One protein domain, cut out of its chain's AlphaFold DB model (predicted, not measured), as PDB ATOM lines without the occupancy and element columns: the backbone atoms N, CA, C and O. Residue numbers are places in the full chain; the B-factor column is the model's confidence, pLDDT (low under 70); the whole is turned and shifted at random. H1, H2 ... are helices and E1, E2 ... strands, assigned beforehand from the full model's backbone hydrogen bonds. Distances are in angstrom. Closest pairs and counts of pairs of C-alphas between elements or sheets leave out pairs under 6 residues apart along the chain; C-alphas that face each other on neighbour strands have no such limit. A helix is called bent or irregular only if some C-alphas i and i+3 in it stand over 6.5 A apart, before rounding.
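This is residues 69 to 207 of the 256 residues of the protein "Methuselah_N domain-containing protein" of Eumeta variegata (UniProt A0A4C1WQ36). A long, bent hairpin, E9 and E10, runs through the middle of a strongly twisted five-stranded sheet; the long helix H1 lies along one face of this sheet, and a small sheet, E6 E7 E8, partly faces it with its strands crossed, a lopsided sandwich. The short strands E1 and E4 pair near the start of E9, and H2 lies off beyond the end of E10. The printed part has 139 residues with two named helices and ten named strands, in the order E1 E2 E3 H1 E4 E5 E6 E7 E8 E9 E10 H2. The large sheet, E3 E2 E9 E10 E5, is mixed, and the class is mixed, helices and strands. The whole is compact, with a radius of gyration of the C-alphas of 15.3 A and spans of 43 by 40 by 26 A.

Start at the hairpin of E9, residues 173 to 181, and E10, residues 188 to 199, where N 176 and O 193 are 2.9 A apart. E9 bends by 64 degrees at residue 177, and E10 by 58 degrees at residue 192. Parallel to E9 is E2, residues 77 to 81, with N 79 and O 177 at 2.9 A; E2 forms a hairpin with the edge strand E3, residues 90 to 94, with N 80 and O 91 at 2.8 A. The other edge strand, E5, residues 140 to 144, is antiparallel to E10, with N 143 and O 196 at 2.8 A. H1, residues 102 to 122, is on this sheet, two layers with the helix on one face; it is over E9 and E10 at a height over the sheet of 9.6 A, along the strands, at 12 degrees to E10 on the local plane. Its closest C-alpha pair with E10 is Tyr 111 and Arg 192, 6.9 A. E6, E7 and E8, residues 151 to 153, 159 to 161 and 166 to 168, form a meander, each strand the antiparallel neighbour of the one before; N 152 and O 160 are 2.9 A apart, N 168 and O 159 2.8 A. This sheet makes a sandwich, two sheets face to face, with the large one, their strands at 84 degrees. E1, residues 69 to 71, is parallel to E4, residues 125 to 128, with N 71 and O 127 at 2.9 A; the closest C-alphas of E1 and E9, Arg 70 and Cys 174, are 4.9 A apart. H2, residues 202 to 206, is on neither the large sheet nor E6 E7 E8 and is only just irregular, with C-alphas 202 and 205 at 6.53 A. H1 has every O i to N i+4 pair within hydrogen-bond range; H2 has 0 of 1, and 1 of 2 O i to N i+3 pairs.

Find C-alpha 102 at (-50.079, 76.441, 103.338); from there H1 runs 30.0 A to C-alpha 122. E10 spans 31.8 A from C-alpha 188 at (-51.205, 65.584, 97.407), and E9 23.1 A.

Look for the farthest C-alphas at Arg 102 and Gln 202, 44.7 A apart. The printed part has no cut, and its one long link is E4 to E5. Confidence is under 70 at residues 130 to 135, 165 and 201 to 207.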
ATOM      1  N   TYR A  69     -52.168  81.699  75.037       96.50
ATOM      2  CA  TYR A  69     -51.796  80.405  75.603       96.50
ATOM      3  C   TYR A  69     -53.068  79.650  75.992       96.50
ATOM      4  O   TYR A  69     -54.100  80.262  76.288       96.50
ATOM      5  N   ARG A  70     -53.016  78.316  75.979       94.94
ATOM      6  CA  ARG A  70     -54.184  77.486  76.300       94.94
ATOM      7  C   ARG A  70     -54.042  76.856  77.675       94.94
ATOM      8  O   ARG A  70     -53.139  76.047  77.885       94.94
ATOM      9  N   LYS A  71     -54.977  77.158  78.578       95.00
ATOM     10  CA  LYS A  71     -55.162  76.379  79.803       95.00
ATOM     11  C   LYS A  71     -56.014  75.141  79.557       95.00
ATOM     12  O   LYS A  71     -56.914  75.150  78.714       95.00
ATOM     13  N   CYS A  72     -55.737  74.074  80.300       93.50
ATOM     14  CA  CYS A  72     -56.564  72.868  80.241       93.50
ATOM     15  C   CYS A  72     -57.929  73.107  80.908       93.50
ATOM     16  O   CYS A  72     -58.957  72.700  80.369       93.50
ATOM     17  N   CYS A  73     -57.928  73.798  82.048       93.81
ATOM     18  CA  CYS A  73     -59.102  74.188  82.818       93.81
ATOM     19  C   CYS A  73     -59.320  75.710  82.792       93.81
ATOM     20  O   CYS A  73     -58.543  76.471  82.213       93.81
ATOM     21  N   GLY A  74     -60.406  76.171  83.411       93.69
ATOM     22  CA  GLY A  74     -60.731  77.586  83.529       93.69
ATOM     23  C   GLY A  74     -59.681  78.413  84.282       93.69
ATOM     24  O   GLY A  74     -58.715  77.917  84.868       93.69
ATOM     25  N   ARG A  75     -59.882  79.736  84.284       92.94
ATOM     26  CA  ARG A  75     -58.939  80.713  84.863       92.94
ATOM     27  C   ARG A  75     -58.650  80.479  86.345       92.94
ATOM     28  O   ARG A  75     -57.506  80.629  86.745       92.94
ATOM     29  N   THR A  76     -59.642  80.083  87.141       94.75
ATOM     30  CA  THR A  76     -59.491  79.815  88.586       94.75
ATOM     31  C   THR A  76     -59.382  78.331  88.914       94.75
ATOM     32  O   THR A  76     -59.327  77.958  90.084       94.75
ATOM     33  N   GLU A  77     -59.361  77.483  87.895       95.81
ATOM     34  CA  GLU A  77     -59.382  76.040  88.054       95.81
ATOM     35  C   GLU A  77     -57.984  75.451  87.882       95.81
ATOM     36  O   GLU A  77     -57.107  76.038  87.238       95.81
ATOM     37  N   ILE A  78     -57.807  74.275  88.471       95.25
ATOM     38  CA  ILE A  78     -56.642  73.415  88.318       95.25
ATOM     39  C   ILE A  78     -57.077  72.064  87.755       95.25
ATOM     40  O   ILE A  78     -58.229  71.645  87.910       95.25
ATOM     41  N   LEU A  79     -56.138  71.355  87.146       94.12
ATOM     42  CA  LEU A  79     -56.373  70.045  86.567       94.12
ATOM     43  C   LEU A  79     -56.091  68.937  87.593       94.12
ATOM     44  O   LEU A  79     -55.027  68.877  88.205       94.12
ATOM     45  N   PHE A  80     -57.038  68.025  87.769       92.81
ATOM     46  CA  PHE A  80     -56.942  66.894  88.684       92.81
ATOM     47  C   PHE A  80     -56.998  65.569  87.928       92.81
ATOM     48  O   PHE A  80     -57.960  65.291  87.207       92.81
ATOM     49  N   GLU A  81     -55.981  64.726  88.122       87.69
ATOM     50  CA  GLU A  81     -55.923  63.383  87.537       87.69
ATOM     51  C   GLU A  81     -56.666  62.380  88.437       87.69
ATOM     52  O   GLU A  81     -56.099  61.759  89.341       87.69
ATOM     53  N   ASN A  82     -57.965  62.209  88.180       84.81
ATOM     54  CA  ASN A  82     -58.800  61.226  88.852       84.81
ATOM     55  C   ASN A  82     -58.598  59.823  88.260       84.81
ATOM     56  O   ASN A  82     -59.343  59.374  87.387       84.81
ATOM     57  N   ARG A  83     -57.637  59.083  88.815       80.81
ATOM     58  CA  ARG A  83     -57.326  57.700  88.402       80.81
ATOM     59  C   ARG A  83     -58.440  56.684  88.661       80.81
ATOM     60  O   ARG A  83     -58.377  55.574  88.139       80.81
ATOM     61  N   VAL A  84     -59.454  57.041  89.448       80.88
ATOM     62  CA  VAL A  84     -60.615  56.174  89.709       80.88
ATOM     63  C   VAL A  84     -61.629  56.253  88.562       80.88
ATOM     64  O   VAL A  84     -62.383  55.307  88.331       80.88
ATOM     65  N   SER A  85     -61.643  57.358  87.812       79.38
ATOM     66  CA  SER A  85     -62.565  57.569  86.698       79.38
ATOM     67  C   SER A  85     -62.000  56.991  85.402       79.38
ATOM     68  O   SER A  85     -61.060  57.524  84.819       79.38
ATOM     69  N   LEU A  86     -62.614  55.909  84.917       74.81
ATOM     70  CA  LEU A  86     -62.278  55.312  83.617       74.81
ATOM     71  C   LEU A  86     -62.826  56.112  82.424       74.81
ATOM     72  O   LEU A  86     -62.378  55.904  81.302       74.81
ATOM     73  N   VAL A  87     -63.810  56.988  82.655       73.38
ATOM     74  CA  VAL A  87     -64.534  57.710  81.591       73.38
ATOM     75  C   VAL A  87     -63.920  59.083  81.329       73.38
ATOM     76  O   VAL A  87     -63.773  59.484  80.181       73.38
ATOM     77  N   SER A  88     -63.534  59.788  82.392       73.94
ATOM     78  CA  SER A  88     -62.838  61.071  82.305       73.94
ATOM     79  C   SER A  88     -61.781  61.110  83.400       73.94
ATOM     80  O   SER A  88     -62.110  61.461  84.539       73.94
ATOM     81  N   PRO A  89     -60.537  60.697  83.103       82.19
ATOM     82  CA  PRO A  89     -59.469  60.677  84.096       82.19
ATOM     83  C   PRO A  89     -59.039  62.088  84.507       82.19
ATOM     84  O   PRO A  89     -58.285  62.239  85.459       82.19
ATOM     85  N   LEU A  90     -59.505  63.118  83.803       87.50
ATOM     86  CA  LEU A  90     -59.168  64.504  84.061       87.50
ATOM     87  C   LEU A  90     -60.417  65.281  84.454       87.50
ATOM     88  O   LEU A  90     -61.469  65.163  83.822       87.50
ATOM     89  N   VAL A  91     -60.286  66.029  85.544       91.25
ATOM     90  CA  VAL A  91     -61.348  66.824  86.153       91.25
ATOM     91  C   VAL A  91     -60.784  68.203  86.457       91.25
ATOM     92  O   VAL A  91     -59.685  68.308  86.992       91.25
ATOM     93  N   CYS A  92     -61.533  69.250  86.139       93.38
ATOM     94  CA  CYS A  92     -61.198  70.603  86.561       93.38
ATOM     95  C   CYS A  92     -61.794  70.864  87.944       93.38
ATOM     96  O   CYS A  92     -62.969  70.579  88.184       93.38
ATOM     97  N   LEU A  93     -60.968  71.354  88.865       94.81
ATOM     98  CA  LEU A  93     -61.373  71.723  90.218       94.81
ATOM     99  C   LEU A  93     -61.119  73.210  90.410       94.81
ATOM    100  O   LEU A  93     -60.031  73.683  90.090       94.81
ATOM    101  N   ASP A  94     -62.074  73.940  90.984       95.75
ATOM    102  CA  ASP A  94     -61.794  75.308  91.419       95.75
ATOM    103  C   ASP A  94     -60.676  75.288  92.470       95.75
ATOM    104  O   ASP A  94     -60.710  74.488  93.412       95.75
ATOM    105  N   ARG A  95     -59.677  76.168  92.330       94.25
ATOM    106  CA  ARG A  95     -58.523  76.211  93.238       94.25
ATOM    107  C   ARG A  95     -58.927  76.404  94.701       94.25
ATOM    108  O   ARG A  95     -58.243  75.908  95.591       94.25
ATOM    109  N   SER A  96     -60.041  77.093  94.966       93.88
ATOM    110  CA  SER A  96     -60.556  77.314  96.324       93.88
ATOM    111  C   SER A  96     -61.135  76.049  96.966       93.88
ATOM    112  O   SER A  96     -61.209  75.961  98.192       93.88
ATOM    113  N   ALA A  97     -61.500  75.048  96.160       93.88
ATOM    114  CA  ALA A  97     -62.001  73.762  96.632       93.88
ATOM    115  C   ALA A  97     -60.874  72.780  97.010       93.88
ATOM    116  O   ALA A  97     -61.141  71.690  97.523       93.88
ATOM    117  N   VAL A  98     -59.613  73.138  96.758       91.81
ATOM    118  CA  VAL A  98     -58.460  72.248  96.914       91.81
ATOM    119  C   VAL A  98     -57.842  72.435  98.297       91.81
ATOM    120  O   VAL A  98     -57.224  73.453  98.599       91.81
ATOM    121  N   ASN A  99     -57.987  71.424  99.157       91.69
ATOM    122  CA  ASN A  99     -57.407  71.444 100.497       91.69
ATOM    123  C   ASN A  99     -55.934  70.997 100.461       91.69
ATOM    124  O   ASN A  99     -55.634  69.801 100.412       91.69
ATOM    125  N   VAL A 100     -55.013  71.960 100.471       91.00
ATOM    126  CA  VAL A 100     -53.559  71.736 100.488       91.00
ATOM    127  C   VAL A 100     -52.902  72.436 101.674       91.00
ATOM    128  O   VAL A 100     -53.461  73.346 102.284       91.00
ATOM    129  N   THR A 101     -51.687  72.008 102.022       93.00
ATOM    130  CA  THR A 101     -50.893  72.696 103.047       93.00
ATOM    131  C   THR A 101     -50.612  74.139 102.629       93.00
ATOM    132  O   THR A 101     -50.551  74.449 101.441       93.00
ATOM    133  N   ARG A 102     -50.380  75.026 103.603       92.31
ATOM    134  CA  ARG A 102     -50.079  76.441 103.338       92.31
ATOM    135  C   ARG A 102     -48.946  76.630 102.321       92.31
ATOM    136  O   ARG A 102     -49.129  77.368 101.366       92.31
ATOM    137  N   ALA A 103     -47.831  75.918 102.489       92.38
ATOM    138  CA  ALA A 103     -46.693  76.004 101.571       92.38
ATOM    139  C   ALA A 103     -47.059  75.586 100.133       92.38
ATOM    140  O   ALA A 103     -46.636  76.212  99.172       92.38
ATOM    141  N   ARG A 104     -47.899  74.554  99.968       92.44
ATOM    142  CA  ARG A 104     -48.391  74.130  98.646       92.44
ATOM    143  C   ARG A 104     -49.360  75.137  98.039       92.44
ATOM    144  O   ARG A 104     -49.361  75.320  96.830       92.44
ATOM    145  N   ASN A 105     -50.173  75.777  98.874       92.19
ATOM    146  CA  ASN A 105     -51.056  76.851  98.448       92.19
ATOM    147  C   ASN A 105     -50.244  78.045  97.922       92.19
ATOM    148  O   ASN A 105     -50.568  78.578  96.872       92.19
ATOM    149  N   GLU A 106     -49.154  78.413  98.604       94.62
ATOM    150  CA  GLU A 106     -48.221  79.463  98.163       94.62
ATOM    151  C   GLU A 106     -47.619  79.126  96.785       94.62
ATOM    152  O   GLU A 106     -47.761  79.919  95.861       94.62
ATOM    153  N   THR A 107     -47.098  77.908  96.585       93.88
ATOM    154  CA  THR A 107     -46.622  77.453  95.258       93.88
ATOM    155  C   THR A 107     -47.719  77.467  94.188       93.88
ATOM    156  O   THR A 107     -47.464  77.788  93.031       93.88
ATOM    157  N   MET A 108     -48.958  77.115  94.546       93.94
ATOM    158  CA  MET A 108     -50.085  77.202  93.617       93.94
ATOM    159  C   MET A 108     -50.303  78.645  93.154       93.94
ATOM    160  O   MET A 108     -50.453  78.870  91.956       93.94
ATOM    161  N   TYR A 109     -50.302  79.610  94.079       94.69
ATOM    162  CA  TYR A 109     -50.444  81.030  93.750       94.69
ATOM    163  C   TYR A 109     -49.305  81.536  92.869       94.69
ATOM    164  O   TYR A 109     -49.594  82.218  91.893       94.69
ATOM    165  N   GLU A 110     -48.060  81.139  93.141       95.31
ATOM    166  CA  GLU A 110     -46.911  81.490  92.295       95.31
ATOM    167  C   GLU A 110     -47.145  81.086  90.828       95.31
ATOM    168  O   GLU A 110     -46.933  81.894  89.927       95.31
ATOM    169  N   TYR A 111     -47.678  79.885  90.567       94.88
ATOM    170  CA  TYR A 111     -48.006  79.465  89.198       94.88
ATOM    171  C   TYR A 111     -49.140  80.276  88.556       94.88
ATOM    172  O   TYR A 111     -49.103  80.531  87.354       94.88
ATOM    173  N   PHE A 112     -50.160  80.675  89.321       95.31
ATOM    174  CA  PHE A 112     -51.223  81.539  88.793       95.31
ATOM    175  C   PHE A 112     -50.699  82.946  88.479       95.31
ATOM    176  O   PHE A 112     -51.019  83.481  87.421       95.31
ATOM    177  N   GLU A 113     -49.852  83.503  89.344       95.69
ATOM    178  CA  GLU A 113     -49.204  84.796  89.110       95.69
ATOM    179  C   GLU A 113     -48.301  84.771  87.870       95.69
ATOM    180  O   GLU A 113     -48.220  85.761  87.151       95.69
ATOM    181  N   GLU A 114     -47.630  83.653  87.578       94.56
ATOM    182  CA  GLU A 114     -46.862  83.508  86.335       94.56
ATOM    183  C   GLU A 114     -47.748  83.617  85.087       94.56
ATOM    184  O   GLU A 114     -47.361  84.277  84.123       94.56
ATOM    185  N   PHE A 115     -48.937  83.006  85.095       95.00
ATOM    186  CA  PHE A 115     -49.889  83.154  83.991       95.00
ATOM    187  C   PHE A 115     -50.392  84.594  83.864       95.00
ATOM    188  O   PHE A 115     -50.440  85.123  82.758       95.00
ATOM    189  N   GLU A 116     -50.715  85.243  84.982       95.75
ATOM    190  CA  GLU A 116     -51.149  86.645  84.988       95.75
ATOM    191  C   GLU A 116     -50.049  87.574  84.453       95.75
ATOM    192  O   GLU A 116     -50.321  88.403  83.586       95.75
ATOM    193  N   LYS A 117     -48.787  87.366  84.849       95.75
ATOM    194  CA  LYS A 117     -47.637  88.110  84.303       95.75
ATOM    195  C   LYS A 117     -47.481  87.921  82.798       95.75
ATOM    196  O   LYS A 117     -47.188  88.883  82.097       95.75
ATOM    197  N   LEU A 118     -47.696  86.711  82.279       93.88
ATOM    198  CA  LEU A 118     -47.669  86.461  80.836       93.88
ATOM    199  C   LEU A 118     -48.758  87.257  80.094       93.88
ATOM    200  O   LEU A 118     -48.497  87.789  79.012       93.88
ATOM    201  N   GLU A 119     -49.959  87.373  80.664       95.38
ATOM    202  CA  GLU A 119     -51.027  88.206  80.099       95.38
ATOM    203  C   GLU A 119     -50.677  89.702  80.159       95.38
ATOM    204  O   GLU A 119     -50.802  90.404  79.154       95.38
ATOM    205  N   GLU A 120     -50.201  90.183  81.308       96.25
ATOM    206  CA  GLU A 120     -49.910  91.602  81.546       96.25
ATOM    207  C   GLU A 120     -48.685  92.103  80.768       96.25
ATOM    208  O   GLU A 120     -48.739  93.153  80.125       96.25
ATOM    209  N   GLU A 121     -47.578  91.358  80.796       96.69
ATOM    210  CA  GLU A 121     -46.299  91.787  80.219       96.69
ATOM    211  C   GLU A 121     -46.196  91.509  78.715       96.69
ATOM    212  O   GLU A 121     -45.444  92.188  78.006       96.69
ATOM    213  N   HIS A 122     -46.904  90.496  78.208       95.94
ATOM    214  CA  HIS A 122     -46.797  90.068  76.807       95.94
ATOM    215  C   HIS A 122     -48.106  90.190  76.022       95.94
ATOM    216  O   HIS A 122     -48.127  89.883  74.828       95.94
ATOM    217  N   GLY A 123     -49.184  90.663  76.655       95.25
ATOM    218  CA  GLY A 123     -50.489  90.804  76.009       95.25
ATOM    219  C   GLY A 123     -51.079  89.462  75.576       95.25
ATOM    220  O   GLY A 123     -51.863  89.416  74.626       95.25
ATOM    221  N   LEU A 124     -50.664  88.370  76.224       96.00
ATOM    222  CA  LEU A 124     -51.200  87.046  75.950       96.00
ATOM    223  C   LEU A 124     -52.654  86.965  76.412       96.00
ATOM    224  O   LEU A 124     -53.033  87.532  77.436       96.00
ATOM    225  N   ARG A 125     -53.474  86.223  75.668       95.50
ATOM    226  CA  ARG A 125     -54.850  85.921  76.060       95.50
ATOM    227  C   ARG A 125     -54.994  84.451  76.421       95.50
ATOM    228  O   ARG A 125     -54.697  83.582  75.601       95.50
ATOM    229  N   GLN A 126     -55.506  84.165  77.614       95.25
ATOM    230  CA  GLN A 126     -55.890  82.804  77.961       95.25
ATOM    231  C   GLN A 126     -57.085  82.335  77.118       95.25
ATOM    232  O   GLN A 126     -58.128  82.994  77.064       95.25
ATOM    233  N   VAL A 127     -56.957  81.147  76.532       94.25
ATOM    234  CA  VAL A 127     -58.079  80.327  76.051       94.25
ATOM    235  C   VAL A 127     -58.151  79.027  76.851       94.25
ATOM    236  O   VAL A 127     -57.169  78.626  77.475       94.25
ATOM    237  N   ASN A 128     -59.316  78.380  76.869       89.19
ATOM    238  CA  ASN A 128     -59.555  77.187  77.680       89.19
ATOM    239  C   ASN A 128     -59.929  76.011  76.787       89.19
ATOM    240  O   ASN A 128     -60.766  76.163  75.899       89.19
ATOM    241  N   GLY A 129     -59.402  74.833  77.103       77.50
ATOM    242  CA  GLY A 129     -59.887  73.601  76.504       77.50
ATOM    243  C   GLY A 129     -58.940  72.427  76.686       77.50
ATOM    244  O   GLY A 129     -57.781  72.471  76.272       77.50
ATOM    245  N   TYR A 130     -59.458  71.357  77.290       64.19
ATOM    246  CA  TYR A 130     -58.836  70.032  77.272       64.19
ATOM    247  C   TYR A 130     -59.511  69.090  76.257       64.19
ATOM    248  O   TYR A 130     -58.893  68.140  75.773       64.19
ATOM    249  N   ASN A 131     -60.788  69.331  75.941       64.56
ATOM    250  CA  ASN A 131     -61.653  68.352  75.283       64.56
ATOM    251  C   ASN A 131     -61.143  67.926  73.900       64.56
ATOM    252  O   ASN A 131     -61.336  66.763  73.531       64.56
ATOM    253  N   GLU A 132     -60.440  68.799  73.172       57.91
ATOM    254  CA  GLU A 132     -59.968  68.502  71.815       57.91
ATOM    255  C   GLU A 132     -58.510  68.020  71.747       57.91
ATOM    256  O   GLU A 132     -58.082  67.537  70.699       57.91
ATOM    257  N   LEU A 133     -57.764  67.984  72.862       57.22
ATOM    258  CA  LEU A 133     -56.488  67.242  72.911       57.22
ATOM    259  C   LEU A 133     -56.687  65.727  72.773       57.22
ATOM    260  O   LEU A 133     -55.775  65.011  72.355       57.22
ATOM    261  N   ASN A 134     -57.898  65.234  73.042       51.78
ATOM    262  CA  ASN A 134     -58.284  63.855  72.741       51.78
ATOM    263  C   ASN A 134     -58.281  63.558  71.228       51.78
ATOM    264  O   ASN A 134     -58.304  62.393  70.831       51.78
ATOM    265  N   GLY A 135     -58.230  64.600  70.391       58.47
ATOM    266  CA  GLY A 135     -58.215  64.539  68.937       58.47
ATOM    267  C   GLY A 135     -56.841  64.752  68.306       58.47
ATOM    268  O   GLY A 135     -56.804  65.185  67.154       58.47
ATOM    269  N   CYS A 136     -55.718  64.475  68.996       72.88
ATOM    270  CA  CYS A 136     -54.422  64.410  68.307       72.88
ATOM    271  C   CYS A 136     -54.601  63.551  67.041       72.88
ATOM    272  O   CYS A 136     -54.974  62.380  67.152       72.88
ATOM    273  N   GLU A 137     -54.387  64.119  65.844       76.56
ATOM    274  CA  GLU A 137     -54.588  63.372  64.593       76.56
ATOM    275  C   GLU A 137     -53.817  62.047  64.661       76.56
ATOM    276  O   GLU A 137     -52.775  61.994  65.303       76.56
ATOM    277  N   ASN A 138     -54.238  60.995  63.950       74.62
ATOM    278  CA  ASN A 138     -53.662  59.636  64.041       74.62
ATOM    279  C   ASN A 138     -52.112  59.532  64.001       74.62
ATOM    280  O   ASN A 138     -51.547  58.511  64.396       74.62
ATOM    281  N   LYS A 139     -51.408  60.554  63.494       76.81
ATOM    282  CA  LYS A 139     -49.934  60.646  63.442       76.81
ATOM    283  C   LYS A 139     -49.289  61.243  64.705       76.81
ATOM    284  O   LYS A 139     -48.074  61.124  64.877       76.81
ATOM    285  N   PHE A 140     -50.072  61.888  65.555       78.19
ATOM    286  CA  PHE A 140     -49.671  62.541  66.790       78.19
ATOM    287  C   PHE A 140     -50.158  61.723  67.988       78.19
ATOM    288  O   PHE A 140     -51.150  61.000  67.919       78.19
ATOM    289  N   ARG A 141     -49.426  61.805  69.096       79.75
ATOM    290  CA  ARG A 141     -49.838  61.224  70.375       79.75
ATOM    291  C   ARG A 141     -49.877  62.312  71.436       79.75
ATOM    292  O   ARG A 141     -49.073  63.241  71.343       79.75
ATOM    293  N   PRO A 142     -50.767  62.185  72.431       81.25
ATOM    294  CA  PRO A 142     -50.712  63.024  73.611       81.25
ATOM    295  C   PRO A 142     -49.480  62.651  74.444       81.25
ATOM    296  O   PRO A 142     -49.198  61.472  74.671       81.25
ATOM    297  N   PHE A 143     -48.752  63.665  74.894       83.88
ATOM    298  CA  PHE A 143     -47.634  63.573  75.826       83.88
ATOM    299  C   PHE A 143     -47.894  64.477  77.028       83.88
ATOM    300  O   PHE A 143     -48.630  65.456  76.917       83.88
ATOM    301  N   ARG A 144     -47.259  64.148  78.156       87.00
ATOM    302  CA  ARG A 144     -47.244  64.957  79.376       87.00
ATOM    303  C   ARG A 144     -45.817  65.423  79.662       87.00
ATOM    304  O   ARG A 144     -44.864  64.683  79.398       87.00
ATOM    305  N   THR A 145     -45.660  66.655  80.138       86.88
ATOM    306  CA  THR A 145     -44.338  67.260  80.373       86.88
ATOM    307  C   THR A 145     -43.583  66.700  81.569       86.88
ATOM    308  O   THR A 145     -42.364  66.805  81.579       86.88
ATOM    309  N   ASP A 146     -44.252  66.036  82.509       79.75
ATOM    310  CA  ASP A 146     -43.625  65.364  83.658       79.75
ATOM    311  C   ASP A 146     -42.607  64.287  83.247       79.75
ATOM    312  O   ASP A 146     -41.745  63.870  84.020       79.75
ATOM    313  N   SER A 147     -42.721  63.822  82.004       70.50
ATOM    314  CA  SER A 147     -41.812  62.871  81.380       70.50
ATOM    315  C   SER A 147     -40.569  63.548  80.777       70.50
ATOM    316  O   SER A 147     -39.701  62.859  80.247       70.50
ATOM    317  N   TYR A 148     -40.467  64.878  80.843       75.75
ATOM    318  CA  TYR A 148     -39.401  65.705  80.274       75.75
ATOM    319  C   TYR A 148     -38.701  66.535  81.359       75.75
ATOM    320  O   TYR A 148     -39.178  66.657  82.482       75.75
ATOM    321  N   LYS A 149     -37.524  67.091  81.035       78.25
ATOM    322  CA  LYS A 149     -36.702  67.821  82.018       78.25
ATOM    323  C   LYS A 149     -37.329  69.143  82.450       78.25
ATOM    324  O   LYS A 149     -37.260  69.478  83.627       78.25
ATOM    325  N   SER A 150     -37.894  69.889  81.506       87.69
ATOM    326  CA  SER A 150     -38.630  71.119  81.782       87.69
ATOM    327  C   SER A 150     -39.452  71.552  80.562       87.69
ATOM    328  O   SER A 150     -39.305  71.016  79.459       87.69
ATOM    329  N   HIS A 151     -40.335  72.524  80.768       92.56
ATOM    330  CA  HIS A 151     -41.072  73.207  79.713       92.56
ATOM    331  C   HIS A 151     -41.308  74.671  80.101       92.56
ATOM    332  O   HIS A 151     -41.304  75.027  81.286       92.56
ATOM    333  N   ARG A 152     -41.541  75.521  79.100       94.25
ATOM    334  CA  ARG A 152     -41.861  76.941  79.285       94.25
ATOM    335  C   ARG A 152     -42.772  77.460  78.178       94.25
ATOM    336  O   ARG A 152     -42.749  76.929  77.071       94.25
ATOM    337  N   LEU A 153     -43.519  78.518  78.473       95.31
ATOM    338  CA  LEU A 153     -44.237  79.291  77.464       95.31
ATOM    339  C   LEU A 153     -43.314  80.361  76.869       95.31
ATOM    340  O   LEU A 153     -42.503  80.957  77.583       95.31
ATOM    341  N   THR A 154     -43.412  80.588  75.562       95.44
ATOM    342  CA  THR A 154     -42.803  81.753  74.913       95.44
ATOM    343  C   THR A 154     -43.671  82.991  75.136       95.44
ATOM    344  O   THR A 154     -44.836  82.895  75.519       95.44
ATOM    345  N   LYS A 155     -43.117  84.173  74.852       94.06
ATOM    346  CA  LYS A 155     -43.867  85.441  74.845       94.06
ATOM    347  C   LYS A 155     -44.946  85.488  73.750       94.06
ATOM    348  O   LYS A 155     -45.891  86.258  73.849       94.06
ATOM    349  N   GLU A 156     -44.816  84.654  72.718       95.12
ATOM    350  CA  GLU A 156     -45.833  84.424  71.687       95.12
ATOM    351  C   GLU A 156     -46.881  83.376  72.104       95.12
ATOM    352  O   GLU A 156     -47.868  83.187  71.401       95.12
ATOM    353  N   GLY A 157     -46.690  82.716  73.253       95.06
ATOM    354  CA  GLY A 157     -47.626  81.735  73.793       95.06
ATOM    355  C   GLY A 157     -47.456  80.318  73.240       95.06
ATOM    356  O   GLY A 157     -48.312  79.465  73.460       95.06
ATOM    357  N   ALA A 158     -46.348  80.019  72.561       95.38
ATOM    358  CA  ALA A 158     -46.009  78.649  72.189       95.38
ATOM    359  C   ALA A 158     -45.406  77.888  73.380       95.38
ATOM    360  O   ALA A 158     -44.730  78.469  74.232       95.38
ATOM    361  N   LEU A 159     -45.613  76.572  73.437       95.19
ATOM    362  CA  LEU A 159     -44.998  75.713  74.449       95.19
ATOM    363  C   LEU A 159     -43.657  75.180  73.937       95.19
ATOM    364  O   LEU A 159     -43.596  74.516  72.905       95.19
ATOM    365  N   VAL A 160     -42.589  75.410  74.693       94.19
ATOM    366  CA  VAL A 160     -41.257  74.851  74.432       94.19
ATOM    367  C   VAL A 160     -40.971  73.766  75.460       94.19
ATOM    368  O   VAL A 160     -40.948  74.045  76.659       94.19
ATOM    369  N   VAL A 161     -40.716  72.543  74.993       91.31
ATOM    370  CA  VAL A 161     -40.375  71.388  75.841       91.31
ATOM    371  C   VAL A 161     -38.885  71.054  75.692       91.31
ATOM    372  O   VAL A 161     -38.393  70.872  74.575       91.31
ATOM    373  N   GLU A 162     -38.148  70.971  76.806       84.94
ATOM    374  CA  GLU A 162     -36.725  70.606  76.804       84.94
ATOM    375  C   GLU A 162     -36.542  69.103  76.533       84.94
ATOM    376  O   GLU A 162     -36.897  68.242  77.344       84.94
ATOM    377  N   GLY A 163     -35.964  68.779  75.374       78.75
ATOM    378  CA  GLY A 163     -35.812  67.413  74.875       78.75
ATOM    379  C   GLY A 163     -35.462  67.423  73.383       78.75
ATOM    380  O   GLY A 163     -34.536  68.144  73.003       78.75
ATOM    381  N   PRO A 164     -36.164  66.676  72.508       71.38
ATOM    382  CA  PRO A 164     -36.120  66.960  71.078       71.38
ATOM    383  C   PRO A 164     -36.803  68.316  70.870       71.38
ATOM    384  O   PRO A 164     -38.010  68.339  70.679       71.38
ATOM    385  N   TYR A 165     -36.055  69.418  71.028       66.12
ATOM    386  CA  TYR A 165     -36.563  70.793  71.078       66.12
ATOM    387  C   TYR A 165     -37.711  70.993  70.092       66.12
ATOM    388  O   TYR A 165     -37.502  71.082  68.881       66.12
ATOM    389  N   GLN A 166     -38.925  71.012  70.633       84.25
ATOM    390  CA  GLN A 166     -40.138  71.154  69.861       84.25
ATOM    391  C   GLN A 166     -40.893  72.338  70.435       84.25
ATOM    392  O   GLN A 166     -41.265  72.351  71.609       84.25
ATOM    393  N   GLU A 167     -41.079  73.333  69.583       92.50
ATOM    394  CA  GLU A 167     -42.058  74.379  69.797       92.50
ATOM    395  C   GLU A 167     -43.421  73.827  69.375       92.50
ATOM    396  O   GLU A 167     -43.583  73.276  68.279       92.50
ATOM    397  N   VAL A 168     -44.377  73.887  70.294       91.62
ATOM    398  CA  VAL A 168     -45.731  73.384  70.108       91.62
ATOM    399  C   VAL A 168     -46.679  74.571  70.090       91.62
ATOM    400  O   VAL A 168     -46.754  75.337  71.050       91.62
ATOM    401  N   ASP A 169     -47.400  74.700  68.982       92.25
ATOM    402  CA  ASP A 169     -48.414  75.730  68.777       92.25
ATOM    403  C   ASP A 169     -49.570  75.606  69.788       92.25
ATOM    404  O   ASP A 169     -49.868  74.502  70.259       92.25
ATOM    405  N   VAL A 170     -50.231  76.724  70.105       93.06
ATOM    406  CA  VAL A 170     -51.346  76.817  71.064       93.06
ATOM    407  C   VAL A 170     -52.486  75.841  70.768       93.06
ATOM    408  O   VAL A 170     -53.061  75.263  71.694       93.06
ATOM    409  N   ASP A 171     -52.739  75.541  69.492       89.12
ATOM    410  CA  ASP A 171     -53.757  74.561  69.090       89.12
ATOM    411  C   ASP A 171     -53.401  73.125  69.537       89.12
ATOM    412  O   ASP A 171     -54.258  72.242  69.634       89.12
ATOM    413  N   ARG A 172     -52.128  72.865  69.865       90.19
ATOM    414  CA  ARG A 172     -51.572  71.523  70.099       90.19
ATOM    415  C   ARG A 172     -51.086  71.253  71.512       90.19
ATOM    416  O   ARG A 172     -50.621  70.143  71.761       90.19
ATOM    417  N   TYR A 173     -51.214  72.193  72.440       93.50
ATOM    418  CA  TYR A 173     -50.977  71.922  73.857       93.50
ATOM    419  C   TYR A 173     -52.015  72.596  74.750       93.50
ATOM    420  O   TYR A 173     -52.596  73.591  74.342       93.50
ATOM    421  N   CYS A 174     -52.213  72.106  75.966       94.44
ATOM    422  CA  CYS A 174     -52.777  72.885  77.063       94.44
ATOM    423  C   CYS A 174     -51.845  72.772  78.273       94.44
ATOM    424  O   CYS A 174     -51.187  71.745  78.453       94.44
ATOM    425  N   ILE A 175     -51.755  73.824  79.079       95.44
ATOM    426  CA  ILE A 175     -50.919  73.886  80.283       95.44
ATOM    427  C   ILE A 175     -51.784  74.205  81.498       95.44
ATOM    428  O   ILE A 175     -52.705  75.011  81.414       95.44
ATOM    429  N   ASP A 176     -51.521  73.576  82.636       96.06
ATOM    430  CA  ASP A 176     -52.238  73.897  83.867       96.06
ATOM    431  C   ASP A 176     -51.414  73.583  85.113       96.06
ATOM    432  O   ASP A 176     -50.367  72.931  85.062       96.06
ATOM    433  N   VAL A 177     -51.924  74.031  86.255       95.31
ATOM    434  CA  VAL A 177     -51.507  73.498  87.547       95.31
ATOM    435  C   VAL A 177     -52.183  72.141  87.719       95.31
ATOM    436  O   VAL A 177     -53.405  72.034  87.657       95.31
ATOM    437  N   MET A 178     -51.390  71.093  87.924       94.12
ATOM    438  CA  MET A 178     -51.864  69.732  88.135       94.12
ATOM    439  C   MET A 178     -51.766  69.328  89.600       94.12
ATOM    440  O   MET A 178     -50.716  69.472  90.229       94.12
ATOM    441  N   LEU A 179     -52.859  68.771  90.119       93.62
ATOM    442  CA  LEU A 179     -52.928  68.142  91.432       93.62
ATOM    443  C   LEU A 179     -52.805  66.623  91.292       93.62
ATOM    444  O   LEU A 179     -53.648  65.962  90.683       93.62
ATOM    445  N   TYR A 180     -51.771  66.071  91.916       90.69
ATOM    446  CA  TYR A 180     -51.516  64.639  92.002       90.69
ATOM    447  C   TYR A 180     -51.861  64.118  93.386       90.69
ATOM    448  O   TYR A 180     -51.621  64.798  94.378       90.69
ATOM    449  N   VAL A 181     -52.355  62.883  93.462       90.31
ATOM    450  CA  VAL A 181     -52.539  62.166  94.730       90.31
ATOM    451  C   VAL A 181     -51.689  60.915  94.694       90.31
ATOM    452  O   VAL A 181     -51.842  60.063  93.818       90.31
ATOM    453  N   ASN A 182     -50.788  60.785  95.660       89.31
ATOM    454  CA  ASN A 182     -50.063  59.549  95.867       89.31
ATOM    455  C   ASN A 182     -51.035  58.494  96.406       89.31
ATOM    456  O   ASN A 182     -51.484  58.574  97.544       89.31
ATOM    457  N   GLU A 183     -51.332  57.479  95.599       87.00
ATOM    458  CA  GLU A 183     -52.297  56.426  95.945       87.00
ATOM    459  C   GLU A 183     -51.946  55.669  97.235       87.00
ATOM    460  O   GLU A 183     -52.832  55.144  97.905       87.00
ATOM    461  N   LYS A 184     -50.658  55.595  97.595       90.12
ATOM    462  CA  LYS A 184     -50.202  54.862  98.783       90.12
ATOM    463  C   LYS A 184     -50.301  55.692 100.054       90.12
ATOM    464  O   LYS A 184     -50.619  55.142 101.103       90.12
ATOM    465  N   THR A 185     -49.962  56.976  99.976       93.81
ATOM    466  CA  THR A 185     -49.873  57.849 101.158       93.81
ATOM    467  C   THR A 185     -51.075  58.777 101.309       93.81
ATOM    468  O   THR A 185     -51.250  59.361 102.372       93.81
ATOM    469  N   GLY A 186     -51.888  58.937 100.262       90.44
ATOM    470  CA  GLY A 186     -52.921  59.972 100.173       90.44
ATOM    471  C   GLY A 186     -52.353  61.390 100.059       90.44
ATOM    472  O   GLY A 186     -53.109  62.357 100.064       90.44
ATOM    473  N   GLU A 187     -51.029  61.536  99.975       91.44
ATOM    474  CA  GLU A 187     -50.377  62.835  99.916       91.44
ATOM    475  C   GLU A 187     -50.619  63.502  98.565       91.44
ATOM    476  O   GLU A 187     -50.439  62.889  97.512       91.44
ATOM    477  N   THR A 188     -50.996  64.776  98.603       91.25
ATOM    478  CA  THR A 188     -51.205  65.584  97.407       91.25
ATOM    479  C   THR A 188     -49.924  66.283  96.968       91.25
ATOM    480  O   THR A 188     -49.234  66.856  97.798       91.25
ATOM    481  N   THR A 189     -49.592  66.315  95.685       92.38
ATOM    482  CA  THR A 189     -48.510  67.171  95.168       92.38
ATOM    483  C   THR A 189     -49.030  68.061  94.049       92.38
ATOM    484  O   THR A 189     -50.016  67.731  93.398       92.38
ATOM    485  N   LEU A 190     -48.391  69.215  93.864       93.56
ATOM    486  CA  LEU A 190     -48.731  70.181  92.826       93.56
ATOM    487  C   LEU A 190     -47.549  70.341  91.877       93.56
ATOM    488  O   LEU A 190     -46.401  70.361  92.323       93.56
ATOM    489  N   GLY A 191     -47.837  70.486  90.591       92.44
ATOM    490  CA  GLY A 191     -46.847  70.824  89.573       92.44
ATOM    491  C   GLY A 191     -47.487  71.633  88.456       92.44
ATOM    492  O   GLY A 191     -48.672  71.473  88.183       92.44
ATOM    493  N   ARG A 192     -46.716  72.512  87.817       94.12
ATOM    494  CA  ARG A 192     -47.116  73.132  86.551       94.12
ATOM    495  C   ARG A 192     -46.739  72.181  85.434       94.12
ATOM    496  O   ARG A 192     -45.580  71.790  85.351       94.12
ATOM    497  N   GLU A 193     -47.704  71.786  84.621       93.75
ATOM    498  CA  GLU A 193     -47.545  70.684  83.678       93.75
ATOM    499  C   GLU A 193     -48.381  70.947  82.418       93.75
ATOM    500  O   GLU A 193     -49.401  71.638  82.461       93.75
ATOM    501  N   ALA A 194     -47.974  70.388  81.282       92.31
ATOM    502  CA  ALA A 194     -48.669  70.532  80.012       92.31
ATOM    503  C   ALA A 194     -48.970  69.180  79.360       92.31
ATOM    504  O   ALA A 194     -48.170  68.240  79.410       92.31
ATOM    505  N   TYR A 195     -50.122  69.121  78.699       90.06
ATOM    506  CA  TYR A 195     -50.496  68.071  77.762       90.06
ATOM    507  C   TYR A 195     -50.314  68.589  76.343       90.06
ATOM    508  O   TYR A 195     -50.774  69.684  76.031       90.06
ATOM    509  N   PHE A 196     -49.666  67.822  75.471       90.31
ATOM    510  CA  PHE A 196     -49.423  68.268  74.102       90.31
ATOM    511  C   PHE A 196     -49.418  67.136  73.077       90.31
ATOM    512  O   PHE A 196     -49.027  66.007  73.366       90.31
ATOM    513  N   CYS A 197     -49.839  67.452  71.855       86.94
ATOM    514  CA  CYS A 197     -49.798  66.552  70.713       86.94
ATOM    515  C   CYS A 197     -48.457  66.694  69.985       86.94
ATOM    516  O   CYS A 197     -48.198  67.700  69.321       86.94
ATOM    517  N   ALA A 198     -47.624  65.655  70.032       85.19
ATOM    518  CA  ALA A 198     -46.382  65.595  69.261       85.19
ATOM    519  C   ALA A 198     -46.371  64.406  68.300       85.19
ATOM    520  O   ALA A 198     -47.026  63.381  68.514       85.19
ATOM    521  N   LYS A 199     -45.643  64.554  67.191       82.12
ATOM    522  CA  LYS A 199     -45.489  63.481  66.211       82.12
ATOM    523  C   LYS A 199     -44.565  62.430  66.812       82.12
ATOM    524  O   LYS A 199     -43.466  62.751  67.257       82.12
ATOM    525  N   LEU A 200     -44.979  61.165  66.780       72.75
ATOM    526  CA  LEU A 200     -44.083  60.055  67.101       72.75
ATOM    527  C   LEU A 200     -42.972  60.020  66.042       72.75
ATOM    528  O   LEU A 200     -43.153  59.467  64.954       72.75
ATOM    529  N   HIS A 201     -41.817  60.619  66.328       65.00
ATOM    530  CA  HIS A 201     -40.625  60.338  65.541       65.00
ATOM    531  C   HIS A 201     -40.325  58.841  65.677       65.00
ATOM    532  O   HIS A 201     -40.288  58.312  66.785       65.00
ATOM    533  N   GLN A 202     -40.113  58.135  64.560       53.38
ATOM    534  CA  GLN A 202     -39.778  56.700  64.574       53.38
ATOM    535  C   GLN A 202     -38.512  56.408  65.405       53.38
ATOM    536  O   GLN A 202     -38.343  55.302  65.919       53.38
ATOM    537  N   GLU A 203     -37.668  57.422  65.607       49.38
ATOM    538  CA  GLU A 203     -36.483  57.383  66.462       49.38
ATOM    539  C   GLU A 203     -36.785  57.446  67.967       49.38
ATOM    540  O   GLU A 203     -35.891  57.171  68.762       49.38
ATOM    541  N   ALA A 204     -38.029  57.701  68.392       50.94
ATOM    542  CA  ALA A 204     -38.440  57.626  69.798       50.94
ATOM    543  C   ALA A 204     -38.161  56.242  70.423       50.94
ATOM    544  O   ALA A 204     -37.967  56.137  71.629       50.94
ATOM    545  N   LYS A 205     -38.029  55.189  69.596       49.91
ATOM    546  CA  LYS A 205     -37.545  53.860  70.016       49.91
ATOM    547  C   LYS A 205     -36.128  53.867  70.619       49.91
ATOM    548  O   LYS A 205     -35.778  52.902  71.289       49.91
ATOM    549  N   LYS A 206     -35.308  54.899  70.371       48.94
ATOM    550  CA  LYS A 206     -33.959  55.047  70.951       48.94
ATOM    551  C   LYS A 206     -33.950  55.694  72.337       48.94
ATOM    552  O   LYS A 206     -32.947  55.563  73.033       48.94
ATOM    553  N   TYR A 207     -35.015  56.386  72.739       52.28
ATOM    554  CA  TYR A 207     -35.066  56.995  74.065       52.28
ATOM    555  C   TYR A 207     -35.530  55.955  75.095       52.28
ATOM    556  O   TYR A 207     -36.408  55.144  74.787       52.28
TER     557      TYR A 207